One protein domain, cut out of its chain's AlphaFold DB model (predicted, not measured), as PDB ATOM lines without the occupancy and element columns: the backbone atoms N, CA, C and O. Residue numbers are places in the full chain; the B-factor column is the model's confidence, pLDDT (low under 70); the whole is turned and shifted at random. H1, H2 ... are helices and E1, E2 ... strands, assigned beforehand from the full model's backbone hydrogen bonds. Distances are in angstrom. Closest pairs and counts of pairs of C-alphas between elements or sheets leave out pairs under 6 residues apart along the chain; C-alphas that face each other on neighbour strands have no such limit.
ATOM      1  N   PHE A   3     -22.938  13.746  26.539       97.62
ATOM      2  CA  PHE A   3     -21.952  14.755  26.150       97.62
ATOM      3  C   PHE A   3     -22.619  15.851  25.326       97.62
ATOM      4  O   PHE A   3     -23.328  15.559  24.362       97.62
ATOM      5  N   ILE A   4     -22.365  17.104  25.695       97.50
ATOM      6  CA  ILE A   4     -22.759  18.287  24.935       97.50
ATOM      7  C   ILE A   4     -21.483  18.999  24.502       97.50
ATOM      8  O   ILE A   4     -20.665  19.397  25.329       97.50
ATOM      9  N   PHE A   5     -21.334  19.168  23.192       95.12
ATOM     10  CA  PHE A   5     -20.228  19.905  22.601       95.12
ATOM     11  C   PHE A   5     -20.734  21.258  22.114       95.12
ATOM     12  O   PHE A   5     -21.529  21.334  21.179       95.12
ATOM     13  N   HIS A   6     -20.255  22.327  22.737       94.50
ATOM     14  CA  HIS A   6     -20.310  23.657  22.157       94.50
ATOM     15  C   HIS A   6     -19.115  23.827  21.212       94.50
ATOM     16  O   HIS A   6     -17.960  23.891  21.643       94.50
ATOM     17  N   ILE A   7     -19.407  23.882  19.915       91.94
ATOM     18  CA  ILE A   7     -18.428  24.102  18.850       91.94
ATOM     19  C   ILE A   7     -18.628  25.530  18.353       91.94
ATOM     20  O   ILE A   7     -19.522  25.791  17.550       91.94
ATOM     21  N   GLY A   8     -17.836  26.459  18.879       83.94
ATOM     22  CA  GLY A   8     -17.955  27.874  18.548       83.94
ATOM     23  C   GLY A   8     -16.758  28.343  17.723       83.94
ATOM     24  O   GLY A   8     -15.677  28.486  18.294       83.94
ATOM     25  N   PRO A   9     -16.903  28.597  16.412       76.12
ATOM     26  CA  PRO A   9     -15.826  29.128  15.579       76.12
ATOM     27  C   PRO A   9     -15.285  30.477  16.081       76.12
ATOM     28  O   PRO A   9     -15.991  31.191  16.808       76.12
ATOM     29  N   PRO A  10     -14.075  30.885  15.653       75.81
ATOM     30  CA  PRO A  10     -13.504  32.173  16.016       75.81
ATOM     31  C   PRO A  10     -14.490  33.326  15.823       75.81
ATOM     32  O   PRO A  10     -15.187  33.409  14.812       75.81
ATOM     33  N   LYS A  11     -14.512  34.247  16.794       74.38
ATOM     34  CA  LYS A  11     -15.355  35.462  16.795       74.38
ATOM     35  C   LYS A  11     -16.867  35.226  16.945       74.38
ATOM     36  O   LYS A  11     -17.635  36.157  16.729       74.38
ATOM     37  N   THR A  12     -17.298  34.048  17.401       80.19
ATOM     38  CA  THR A  12     -18.717  33.771  17.725       80.19
ATOM     39  C   THR A  12     -19.075  33.964  19.206       80.19
ATOM     40  O   THR A  12     -20.193  33.684  19.621       80.19
ATOM     41  N   GLY A  13     -18.142  34.479  20.016       83.56
ATOM     42  CA  GLY A  13     -18.341  34.653  21.460       83.56
ATOM     43  C   GLY A  13     -18.015  33.407  22.289       83.56
ATOM     44  O   GLY A  13     -18.323  33.379  23.478       83.56
ATOM     45  N   THR A  14     -17.350  32.405  21.702       88.94
ATOM     46  CA  THR A  14     -16.906  31.176  22.382       88.94
ATOM     47  C   THR A  14     -16.173  31.453  23.684       88.94
ATOM     48  O   THR A  14     -16.506  30.848  24.700       88.94
ATOM     49  N   SER A  15     -15.256  32.421  23.692       88.19
ATOM     50  CA  SER A  15     -14.499  32.782  24.892       88.19
ATOM     51  C   SER A  15     -15.396  33.315  26.017       88.19
ATOM     52  O   SER A  15     -15.123  33.055  27.183       88.19
ATOM     53  N   ALA A  16     -16.498  34.008  25.696       89.94
ATOM     54  CA  ALA A  16     -17.457  34.470  26.702       89.94
ATOM     55  C   ALA A  16     -18.233  33.297  27.322       89.94
ATOM     56  O   ALA A  16     -18.426  33.260  28.535       89.94
ATOM     57  N   ILE A  17     -18.621  32.314  26.503       91.81
ATOM     58  CA  ILE A  17     -19.270  31.079  26.968       91.81
ATOM     59  C   ILE A  17     -18.303  30.265  27.834       91.81
ATOM     60  O   ILE A  17     -18.661  29.877  28.940       91.81
ATOM     61  N   GLN A  18     -17.070  30.045  27.368       91.62
ATOM     62  CA  GLN A  18     -16.031  29.321  28.112       91.62
ATOM     63  C   GLN A  18     -15.729  29.990  29.452       91.62
ATOM     64  O   GLN A  18     -15.704  29.314  30.476       91.62
ATOM     65  N   TYR A  19     -15.569  31.316  29.459       91.19
ATOM     66  CA  TYR A  19     -15.349  32.082  30.681       91.19
ATOM     67  C   TYR A  19     -16.514  31.936  31.662       91.19
ATOM     68  O   TYR A  19     -16.297  31.705  32.854       91.19
ATOM     69  N   TRP A  20     -17.757  32.039  31.180       94.38
ATOM     70  CA  TRP A  20     -18.928  31.865  32.035       94.38
ATOM     71  C   TRP A  20     -18.980  30.449  32.617       94.38
ATOM     72  O   TRP A  20     -19.108  30.302  33.829       94.38
ATOM     73  N   CYS A  21     -18.797  29.416  31.788       95.31
ATOM     74  CA  CYS A  21     -18.787  28.025  32.236       95.31
ATOM     75  C   CYS A  21     -17.678  27.746  33.259       95.31
ATOM     76  O   CYS A  21     -17.942  27.097  34.266       95.31
ATOM     77  N   GLU A  22     -16.468  28.267  33.041       93.56
ATOM     78  CA  GLU A  22     -15.334  28.091  33.956       93.56
ATOM     79  C   GLU A  22     -15.578  28.770  35.312       93.56
ATOM     80  O   GLU A  22     -15.270  28.199  36.357       93.56
ATOM     81  N   THR A  23     -16.178  29.963  35.311       94.94
ATOM     82  CA  THR A  23     -16.446  30.744  36.535       94.94
ATOM     83  C   THR A  23     -17.726  30.340  37.271       94.94
ATOM     84  O   THR A  23     -17.908  30.732  38.420       94.94
ATOM     85  N   HIS A  24     -18.597  29.540  36.645       97.06
ATOM     86  CA  HIS A  24     -19.883  29.096  37.201       97.06
ATOM     87  C   HIS A  24     -20.001  27.562  37.258       97.06
ATOM     88  O   HIS A  24     -21.104  27.017  37.201       97.06
ATOM     89  N   ARG A  25     -18.877  26.842  37.393       97.06
ATOM     90  CA  ARG A  25     -18.864  25.369  37.471       97.06
ATOM     91  C   ARG A  25     -19.746  24.815  38.589       97.06
ATOM     92  O   ARG A  25     -20.470  23.854  38.357       97.06
ATOM     93  N   ASP A  26     -19.754  25.455  39.756       97.62
ATOM     94  CA  ASP A  26     -20.613  25.040  40.873       97.62
ATOM     95  C   ASP A  26     -22.103  25.186  40.539       97.62
ATOM     96  O   ASP A  26     -22.918  24.364  40.950       97.62
ATOM     97  N   GLU A  27     -22.477  26.214  39.771       98.31
ATOM     98  CA  GLU A  27     -23.857  26.393  39.310       98.31
ATOM     99  C   GLU A  27     -24.236  25.315  38.292       98.31
ATOM    100  O   GLU A  27     -25.297  24.708  38.404       98.31
ATOM    101  N   LEU A  28     -23.343  25.005  37.348       98.25
ATOM    102  CA  LEU A  28     -23.533  23.908  36.395       98.25
ATOM    103  C   LEU A  28     -23.708  22.558  37.108       98.25
ATOM    104  O   LEU A  28     -24.612  21.790  36.765       98.25
ATOM    105  N   LEU A  29     -22.915  22.296  38.149       98.19
ATOM    106  CA  LEU A  29     -23.006  21.066  38.937       98.19
ATOM    107  C   LEU A  29     -24.347  20.920  39.663       98.19
ATOM    108  O   LEU A  29     -24.883  19.814  39.701       98.19
ATOM    109  N   LYS A  30     -24.963  22.011  40.149       98.25
ATOM    110  CA  LYS A  30     -26.334  21.967  40.714       98.25
ATOM    111  C   LYS A  30     -27.375  21.471  39.705       98.25
ATOM    112  O   LYS A  30     -28.423  20.963  40.102       98.25
ATOM    113  N   HIS A  31     -27.086  21.597  38.411       98.00
ATOM    114  CA  HIS A  31     -27.902  21.088  37.311       98.00
ATOM    115  C   HIS A  31     -27.418  19.729  36.768       98.00
ATOM    116  O   HIS A  31     -27.891  19.289  35.721       98.00
ATOM    117  N   ASN A  32     -26.528  19.031  37.484       98.25
ATOM    118  CA  ASN A  32     -25.891  17.767  37.086       98.25
ATOM    119  C   ASN A  32     -25.038  17.876  35.807       98.25
ATOM    120  O   ASN A  32     -24.875  16.887  35.080       98.25
ATOM    121  N   ILE A  33     -24.504  19.070  35.527       98.62
ATOM    122  CA  ILE A  33     -23.629  19.351  34.387       98.62
ATOM    123  C   ILE A  33     -22.200  19.540  34.893       98.62
ATOM    124  O   ILE A  33     -21.898  20.479  35.623       98.62
ATOM    125  N   TYR A  34     -21.301  18.667  34.457       98.56
ATOM    126  CA  TYR A  34     -19.872  18.790  34.688       98.56
ATOM    127  C   TYR A  34     -19.217  19.569  33.547       98.56
ATOM    128  O   TYR A  34     -19.344  19.208  32.375       98.56
ATOM    129  N   TYR A  35     -18.490  20.625  33.897       97.75
ATOM    130  CA  TYR A  35     -17.637  21.373  32.980       97.75
ATOM    131  C   TYR A  35     -16.191  21.262  33.476       97.75
ATOM    132  O   TYR A  35     -15.900  21.739  34.577       97.75
ATOM    133  N   PRO A  36     -15.288  20.590  32.738       96.19
ATOM    134  CA  PRO A  36     -13.927  20.384  33.206       96.19
ATOM    135  C   PRO A  36     -13.162  21.706  33.226       96.19
ATOM    136  O   PRO A  36     -13.210  22.473  32.263       96.19
ATOM    137  N   ALA A  37     -12.421  21.926  34.312       93.00
ATOM    138  CA  ALA A  37     -11.514  23.059  34.426       93.00
ATOM    139  C   ALA A  37     -10.516  23.072  33.264       93.00
ATOM    140  O   ALA A  37     -10.040  22.016  32.825       93.00
ATOM    141  N   HIS A  38     -10.180  24.263  32.790       89.50
ATOM    142  CA  HIS A  38      -9.174  24.442  31.759       89.50
ATOM    143  C   HIS A  38      -8.488  25.800  31.907       89.50
ATOM    144  O   HIS A  38      -9.116  26.790  32.279       89.50
ATOM    145  N   ASP A  39      -7.189  25.835  31.618       76.56
ATOM    146  CA  ASP A  39      -6.381  27.035  31.805       76.56
ATOM    147  C   ASP A  39      -6.379  27.930  30.560       76.56
ATOM    148  O   ASP A  39      -6.461  27.475  29.415       76.56
ATOM    149  N   VAL A  40      -6.236  29.229  30.812       74.06
ATOM    150  CA  VAL A  40      -5.816  30.237  29.835       74.06
ATOM    151  C   VAL A  40      -4.293  30.338  29.862       74.06
ATOM    152  O   VAL A  40      -3.682  30.333  30.931       74.06
ATOM    153  N   ASP A  41      -3.667  30.431  28.691       73.31
ATOM    154  CA  ASP A  41      -2.229  30.652  28.593       73.31
ATOM    155  C   ASP A  41      -1.823  32.062  29.075       73.31
ATOM    156  O   ASP A  41      -2.656  32.906  29.420       73.31
ATOM    157  N   ALA A  42      -0.517  32.347  29.079       67.94
ATOM    158  CA  ALA A  42       0.029  33.642  29.496       67.94
ATOM    159  C   ALA A  42      -0.464  34.840  28.653       67.94
ATOM    160  O   ALA A  42      -0.335  35.984  29.087       67.94
ATOM    161  N   ASN A  43      -1.025  34.590  27.467       68.19
ATOM    162  CA  ASN A  43      -1.611  35.598  26.588       68.19
ATOM    163  C   ASN A  43      -3.137  35.715  26.768       68.19
ATOM    164  O   ASN A  43      -3.782  36.465  26.034       68.19
ATOM    165  N   GLY A  44      -3.724  34.984  27.723       63.41
ATOM    166  CA  GLY A  44      -5.167  34.919  27.942       63.41
ATOM    167  C   GLY A  44      -5.905  34.057  26.915       63.41
ATOM    168  O   GLY A  44      -7.127  34.158  26.805       63.41
ATOM    169  N   ILE A  45      -5.191  33.232  26.143       68.06
ATOM    170  CA  ILE A  45      -5.760  32.361  25.116       68.06
ATOM    171  C   ILE A  45      -6.015  30.989  25.733       68.06
ATOM    172  O   ILE A  45      -5.108  30.321  26.222       68.06
ATOM    173  N   SER A  46      -7.271  30.554  25.693       74.88
ATOM    174  CA  SER A  46      -7.681  29.225  26.135       74.88
ATOM    175  C   SER A  46      -7.998  28.346  24.919       74.88
ATOM    176  O   SER A  46      -8.783  28.756  24.061       74.88
ATOM    177  N   PRO A  47      -7.460  27.114  24.831       75.56
ATOM    178  CA  PRO A  47      -7.899  26.135  23.837       75.56
ATOM    179  C   PRO A  47      -9.278  25.531  24.164       75.56
ATOM    180  O   PRO A  47      -9.746  24.617  23.475       75.56
ATOM    181  N   GLY A  48      -9.946  26.000  25.220       88.06
ATOM    182  CA  GLY A  48     -11.155  25.391  25.744       88.06
ATOM    183  C   GLY A  48     -10.895  23.995  26.307       88.06
ATOM    184  O   GLY A  48      -9.790  23.652  26.728       88.06
ATOM    185  N   ASN A  49     -11.910  23.139  26.232       94.00
ATOM    186  CA  ASN A  49     -11.836  21.768  26.742       94.00
ATOM    187  C   ASN A  49     -11.295  20.751  25.721       94.00
ATOM    188  O   ASN A  49     -11.494  19.546  25.883       94.00
ATOM    189  N   LEU A  50     -10.607  21.195  24.660       91.94
ATOM    190  CA  LEU A  50     -10.067  20.294  23.633       91.94
ATOM    191  C   LEU A  50      -9.179  19.210  24.257       91.94
ATOM    192  O   LEU A  50      -9.345  18.012  24.018       91.94
ATOM    193  N   GLN A  51      -8.258  19.637  25.120       91.31
ATOM    194  CA  GLN A  51      -7.289  18.753  25.762       91.31
ATOM    195  C   GLN A  51      -7.891  17.893  26.879       91.31
ATOM    196  O   GLN A  51      -7.191  17.018  27.396       91.31
ATOM    197  N   SER A  52      -9.166  18.091  27.229       93.31
ATOM    198  CA  SER A  52      -9.894  17.227  28.163       93.31
ATOM    199  C   SER A  52     -10.191  15.853  27.557       93.31
ATOM    200  O   SER A  52     -10.362  14.891  28.297       93.31
ATOM    201  N   ILE A  53     -10.203  15.735  26.221       94.12
ATOM    202  CA  ILE A  53     -10.436  14.463  25.516       94.12
ATOM    203  C   ILE A  53      -9.375  14.152  24.451       94.12
ATOM    204  O   ILE A  53      -9.116  12.979  24.182       94.12
ATOM    205  N   TYR A  54      -8.701  15.160  23.890       92.94
ATOM    206  CA  TYR A  54      -7.643  14.970  22.895       92.94
ATOM    207  C   TYR A  54      -6.235  15.070  23.496       92.94
ATOM    208  O   TYR A  54      -5.990  15.688  24.537       92.94
ATOM    209  N   SER A  55      -5.277  14.431  22.829       91.56
ATOM    210  CA  SER A  55      -3.840  14.680  22.992       91.56
ATOM    211  C   SER A  55      -3.279  15.252  21.697       91.56
ATOM    212  O   SER A  55      -3.703  14.849  20.616       91.56
ATOM    213  N   ILE A  56      -2.355  16.199  21.827       86.94
ATOM    214  CA  ILE A  56      -1.690  16.872  20.711       86.94
ATOM    215  C   ILE A  56      -0.357  16.150  20.493       86.94
ATOM    216  O   ILE A  56       0.455  16.088  21.413       86.94
ATOM    217  N   GLY A  57      -0.165  15.536  19.324       83.50
ATOM    218  CA  GLY A  57       1.077  14.831  18.989       83.50
ATOM    219  C   GLY A  57       2.253  15.784  18.737       83.50
ATOM    220  O   GLY A  57       2.067  16.838  18.135       83.50
ATOM    221  N   GLU A  58       3.459  15.382  19.148       77.94
ATOM    222  CA  GLU A  58       4.660  16.239  19.166       77.94
ATOM    223  C   GLU A  58       5.170  16.647  17.775       77.94
ATOM    224  O   GLU A  58       5.624  17.772  17.599       77.94
ATOM    225  N   GLU A  59       5.076  15.768  16.772       75.25
ATOM    226  CA  GLU A  59       5.673  16.043  15.455       75.25
ATOM    227  C   GLU A  59       4.800  16.907  14.537       75.25
ATOM    228  O   GLU A  59       5.336  17.569  13.658       75.25
ATOM    229  N   ASN A  60       3.472  16.921  14.712       73.38
ATOM    230  CA  ASN A  60       2.552  17.541  13.739       73.38
ATOM    231  C   ASN A  60       1.291  18.171  14.356       73.38
ATOM    232  O   ASN A  60       0.333  18.452  13.637       73.38
ATOM    233  N   ASN A  61       1.231  18.331  15.681       79.25
ATOM    234  CA  ASN A  61       0.024  18.760  16.398       79.25
ATOM    235  C   ASN A  61      -1.231  17.922  16.078       79.25
ATOM    236  O   ASN A  61      -2.358  18.397  16.212       79.25
ATOM    237  N   HIS A  62      -1.053  16.665  15.658       85.31
ATOM    238  CA  HIS A  62      -2.172  15.788  15.324       85.31
ATOM    239  C   HIS A  62      -2.991  15.519  16.590       85.31
ATOM    240  O   HIS A  62      -2.483  14.965  17.569       85.31
ATOM    241  N   LEU A  63      -4.264  15.909  16.555       88.81
ATOM    242  CA  LEU A  63      -5.235  15.617  17.597       88.81
ATOM    243  C   LEU A  63      -5.644  14.146  17.557       88.81
ATOM    244  O   LEU A  63      -6.275  13.680  16.614       88.81
ATOM    245  N   THR A  64      -5.321  13.413  18.617       91.75
ATOM    246  CA  THR A  64      -5.741  12.017  18.791       91.75
ATOM    247  C   THR A  64      -6.654  11.898  19.997       91.75
ATOM    248  O   THR A  64      -6.367  12.451  21.065       91.75
ATOM    249  N   LEU A  65      -7.788  11.210  19.830       92.50
ATOM    250  CA  LEU A  65      -8.684  10.940  20.949       92.50
ATOM    251  C   LEU A  65      -7.928  10.098  21.978       92.50
ATOM    252  O   LEU A  65      -7.448   9.006  21.677       92.50
ATOM    253  N   ASN A  66      -7.845  10.599  23.206       95.19
ATOM    254  CA  ASN A  66      -7.178   9.906  24.289       95.19
ATOM    255  C   ASN A  66      -8.221   9.229  25.172       95.19
ATOM    256  O   ASN A  66      -8.882   9.857  25.999       95.19
ATOM    257  N   THR A  67      -8.346   7.914  25.011       95.62
ATOM    258  CA  THR A  67      -9.323   7.102  25.745       95.62
ATOM    259  C   THR A  67      -9.121   7.167  27.255       95.62
ATOM    260  O   THR A  67     -10.104   7.180  27.987       95.62
ATOM    261  N   LYS A  68      -7.880   7.288  27.746       96.81
ATOM    262  CA  LYS A  68      -7.608   7.443  29.184       96.81
ATOM    263  C   LYS A  68      -8.132   8.776  29.709       96.81
ATOM    264  O   LYS A  68      -8.742   8.801  30.772       96.81
ATOM    265  N   LYS A  69      -7.934   9.867  28.959       95.94
ATOM    266  CA  LYS A  69      -8.489  11.181  29.314       95.94
ATOM    267  C   LYS A  69     -10.014  11.161  29.309       95.94
ATOM    268  O   LYS A  69     -10.615  11.642  30.258       95.94
ATOM    269  N   LEU A  70     -10.626  10.540  28.299       96.75
ATOM    270  CA  LEU A  70     -12.080  10.391  28.232       96.75
ATOM    271  C   LEU A  70     -12.634   9.598  29.426       96.75
ATOM    272  O   LEU A  70     -13.606  10.027  30.036       96.75
ATOM    273  N   GLN A  71     -12.013   8.471  29.785       97.50
ATOM    274  CA  GLN A  71     -12.439   7.681  30.945       97.50
ATOM    275  C   GLN A  71     -12.263   8.451  32.254       97.50
ATOM    276  O   GLN A  71     -13.162   8.442  33.088       97.50
ATOM    277  N   LYS A  72     -11.149   9.176  32.409       97.56
ATOM    278  CA  LYS A  72     -10.949  10.060  33.559       97.56
ATOM    279  C   LYS A  72     -12.035  11.136  33.624       97.56
ATOM    280  O   LYS A  72     -12.601  11.351  34.682       97.56
ATOM    281  N   LEU A  73     -12.351  11.774  32.499       97.69
ATOM    282  CA  LEU A  73     -13.366  12.820  32.417       97.69
ATOM    283  C   LEU A  73     -14.757  12.313  32.822       97.69
ATOM    284  O   LEU A  73     -15.491  13.023  33.503       97.69
ATOM    285  N   ILE A  74     -15.109  11.092  32.408       98.12
ATOM    286  CA  ILE A  74     -16.352  10.432  32.822       98.12
ATOM    287  C   ILE A  74     -16.331  10.162  34.329       98.12
ATOM    288  O   ILE A  74     -17.283  10.535  35.005       98.12
ATOM    289  N   GLY A  75     -15.244   9.581  34.849       98.19
ATOM    290  CA  GLY A  75     -15.092   9.303  36.279       98.19
ATOM    291  C   GLY A  75     -15.188  10.566  37.137       98.19
ATOM    292  O   GLY A  75     -15.978  10.600  38.072       98.19
ATOM    293  N   ASP A  76     -14.477  11.633  36.762       97.94
ATOM    294  CA  ASP A  76     -14.528  12.923  37.459       97.94
ATOM    295  C   ASP A  76     -15.965  13.488  37.484       97.94
ATOM    296  O   ASP A  76     -16.411  14.018  38.498       97.94
ATOM    297  N   ALA A  77     -16.710  13.375  36.379       98.31
ATOM    298  CA  ALA A  77     -18.094  13.840  36.310       98.31
ATOM    299  C   ALA A  77     -19.032  13.002  37.198       98.31
ATOM    300  O   ALA A  77     -19.867  13.560  37.909       98.31
ATOM    301  N   GLU A  78     -18.879  11.676  37.183       98.06
ATOM    302  CA  GLU A  78     -19.669  10.752  38.004       98.06
ATOM    303  C   GLU A  78     -19.390  10.937  39.504       98.06
ATOM    304  O   GLU A  78     -20.330  10.973  40.297       98.06
ATOM    305  N   GLU A  79     -18.127  11.133  39.892       98.19
ATOM    306  CA  GLU A  79     -17.723  11.439  41.273       98.19
ATOM    307  C   GLU A  79     -18.350  12.742  41.791       98.19
ATOM    308  O   GLU A  79     -18.668  12.852  42.975       98.19
ATOM    309  N   GLN A  80     -18.584  13.709  40.900       97.75
ATOM    310  CA  GLN A  80     -19.254  14.979  41.204       97.75
ATOM    311  C   GLN A  80     -20.789  14.898  41.101       97.75
ATOM    312  O   GLN A  80     -21.472  15.911  41.241       97.75
ATOM    313  N   GLY A  81     -21.355  13.713  40.846       97.81
ATOM    314  CA  GLY A  81     -22.801  13.506  40.727       97.81
ATOM    315  C   GLY A  81     -23.421  14.037  39.430       97.81
ATOM    316  O   GLY A  81     -24.644  14.121  39.321       97.81
ATOM    317  N   ALA A  82     -22.608  14.391  38.433       98.31
ATOM    318  CA  ALA A  82     -23.086  14.866  37.144       98.31
ATOM    319  C   ALA A  82     -23.456  13.705  36.208       98.31
ATOM    320  O   ALA A  82     -22.840  12.642  36.206       98.31
ATOM    321  N   ASN A  83     -24.455  13.929  35.353       98.00
ATOM    322  CA  ASN A  83     -24.859  12.981  34.305       98.00
ATOM    323  C   ASN A  83     -24.600  13.512  32.885       98.00
ATOM    324  O   ASN A  83     -24.761  12.765  31.910       98.00
ATOM    325  N   THR A  84     -24.183  14.776  32.790       98.62
ATOM    326  CA  THR A  84     -23.886  15.499  31.558       98.62
ATOM    327  C   THR A  84     -22.493  16.107  31.645       98.62
ATOM    328  O   THR A  84     -22.171  16.753  32.636       98.62
ATOM    329  N   VAL A  85     -21.686  15.958  30.597       98.50
ATOM    330  CA  VAL A  85     -20.431  16.695  30.420       98.50
ATOM    331  C   VAL A  85     -20.625  17.745  29.333       98.50
ATOM    332  O   VAL A  85     -20.983  17.412  28.201       98.50
ATOM    333  N   LEU A  86     -20.371  19.006  29.672       98.19
ATOM    334  CA  LEU A  86     -20.327  20.114  28.723       98.19
ATOM    335  C   LEU A  86     -18.871  20.402  28.353       98.19
ATOM    336  O   LEU A  86     -18.034  20.619  29.224       98.19
ATOM    337  N   LEU A  87     -18.577  20.427  27.057       96.75
ATOM    338  CA  LEU A  87     -17.264  20.767  26.517       96.75
ATOM    339  C   LEU A  87     -17.410  21.932  25.547       96.75
ATOM    340  O   LEU A  87     -18.291  21.922  24.692       96.75
ATOM    341  N   SER A  88     -16.529  22.921  25.653       94.12
ATOM    342  CA  SER A  88     -16.520  24.094  24.782       94.12
ATOM    343  C   SER A  88     -15.121  24.340  24.237       94.12
ATOM    344  O   SER A  88     -14.172  24.501  25.006       94.12
ATOM    345  N   SER A  89     -14.971  24.370  22.915       91.06
ATOM    346  CA  SER A  89     -13.699  24.688  22.258       91.06
ATOM    347  C   SER A  89     -13.921  25.275  20.865       91.06
ATOM    348  O   SER A  89     -14.857  24.895  20.162       91.06
ATOM    349  N   GLU A  90     -13.018  26.171  20.461       89.00
ATOM    350  CA  GLU A  90     -12.898  26.658  19.079       89.00
ATOM    351  C   GLU A  90     -12.202  25.636  18.160       89.00
ATOM    352  O   GLU A  90     -12.135  25.847  16.957       89.00
TER     353      GLU A  90
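AT A GLANCE: This is residues 3 to 90 of the 93 residues of an uncharacterized protein of Alteromonas sp. (UniProt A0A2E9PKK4). Two parallel strands, E1 and E4, lie side by side at the core, with H1 over one side of this ribbon and H3 over the other. The short H2 follows H1 at one end of the longest axis, the small hairpin of E2 and E3 reaches toward the other end, and a long stretch without named elements, residues 31 to 53, runs between H2 and the hairpin. The 88 printed residues hold three named helices and four named strands, in the order E1 H1 H2 E2 E3 H3 E4, with one two-stranded sheet parallel and the other antiparallel. The class is mixed, helices and strands; the whole is compact, with a radius of gyration of the C-alphas of 13.2 A and spans of 39 by 30 by 22 A.

HOW THE PARTS SIT: E1, residues 3 to 7, is the parallel neighbour of E4, residues 84 to 89, at 19 degrees, with N 4 and O 85 2.9 A apart and N 6 and O 87 2.8 A apart, within hydrogen-bond range. Residues 33 to 34 pair with residues 84 to 85 of E4, parallel. H1, residues 14 to 23, has 5 pairs of C-alphas within 8 A of E4, the closest being Gln 18 and Ser 88 at 6.2 A. H2, residues 25 to 30, is close to H1 but not clearly touching, with the C-alphas of Cys 21 and Leu 28 closest at 7.5 A. Their tilt is steep at 69 degrees, only just short of about perpendicular, the same way. H2 and E4 are near each other, with 5 pairs of C-alphas within 10 A. E2, residues 54 to 56, and E3, residues 63 to 65, form an antiparallel hairpin at 146 degrees, with N 55 and O 64 2.9 A apart, within hydrogen-bond range. H3, residues 67 to 79, comes closest to E4 at the C-alphas of Ala 77 and Val 85, 7.0 A apart, and is apart from H1 and H2. In H1, H2 and H3 every O i to N i+4 pair is within hydrogen-bond range.

IN THESE COORDINATES: E1 begins at C-alpha 3, (-21.952, 14.755, 26.150), and is 12.4 A long. H1 measures 14.2 A, H2 8.8 A, E2 6.6 A and E3 6.7 A. H3 begins at C-alpha 67, (-9.323, 7.102, 25.745), and measures 18.2 A. E4 measures 16.6 A and ends at C-alpha 89, (-13.699, 24.688, 22.258).

THE WHOLE: The two C-alphas farthest apart are those of Lys 30 and Glu 59, at 41.2 A. The printed part has no cut. The link from H2 to E2 is long, with 23 residues. Mean pLDDT of the printed part is 90.4; residues 42 to 45 are under 70.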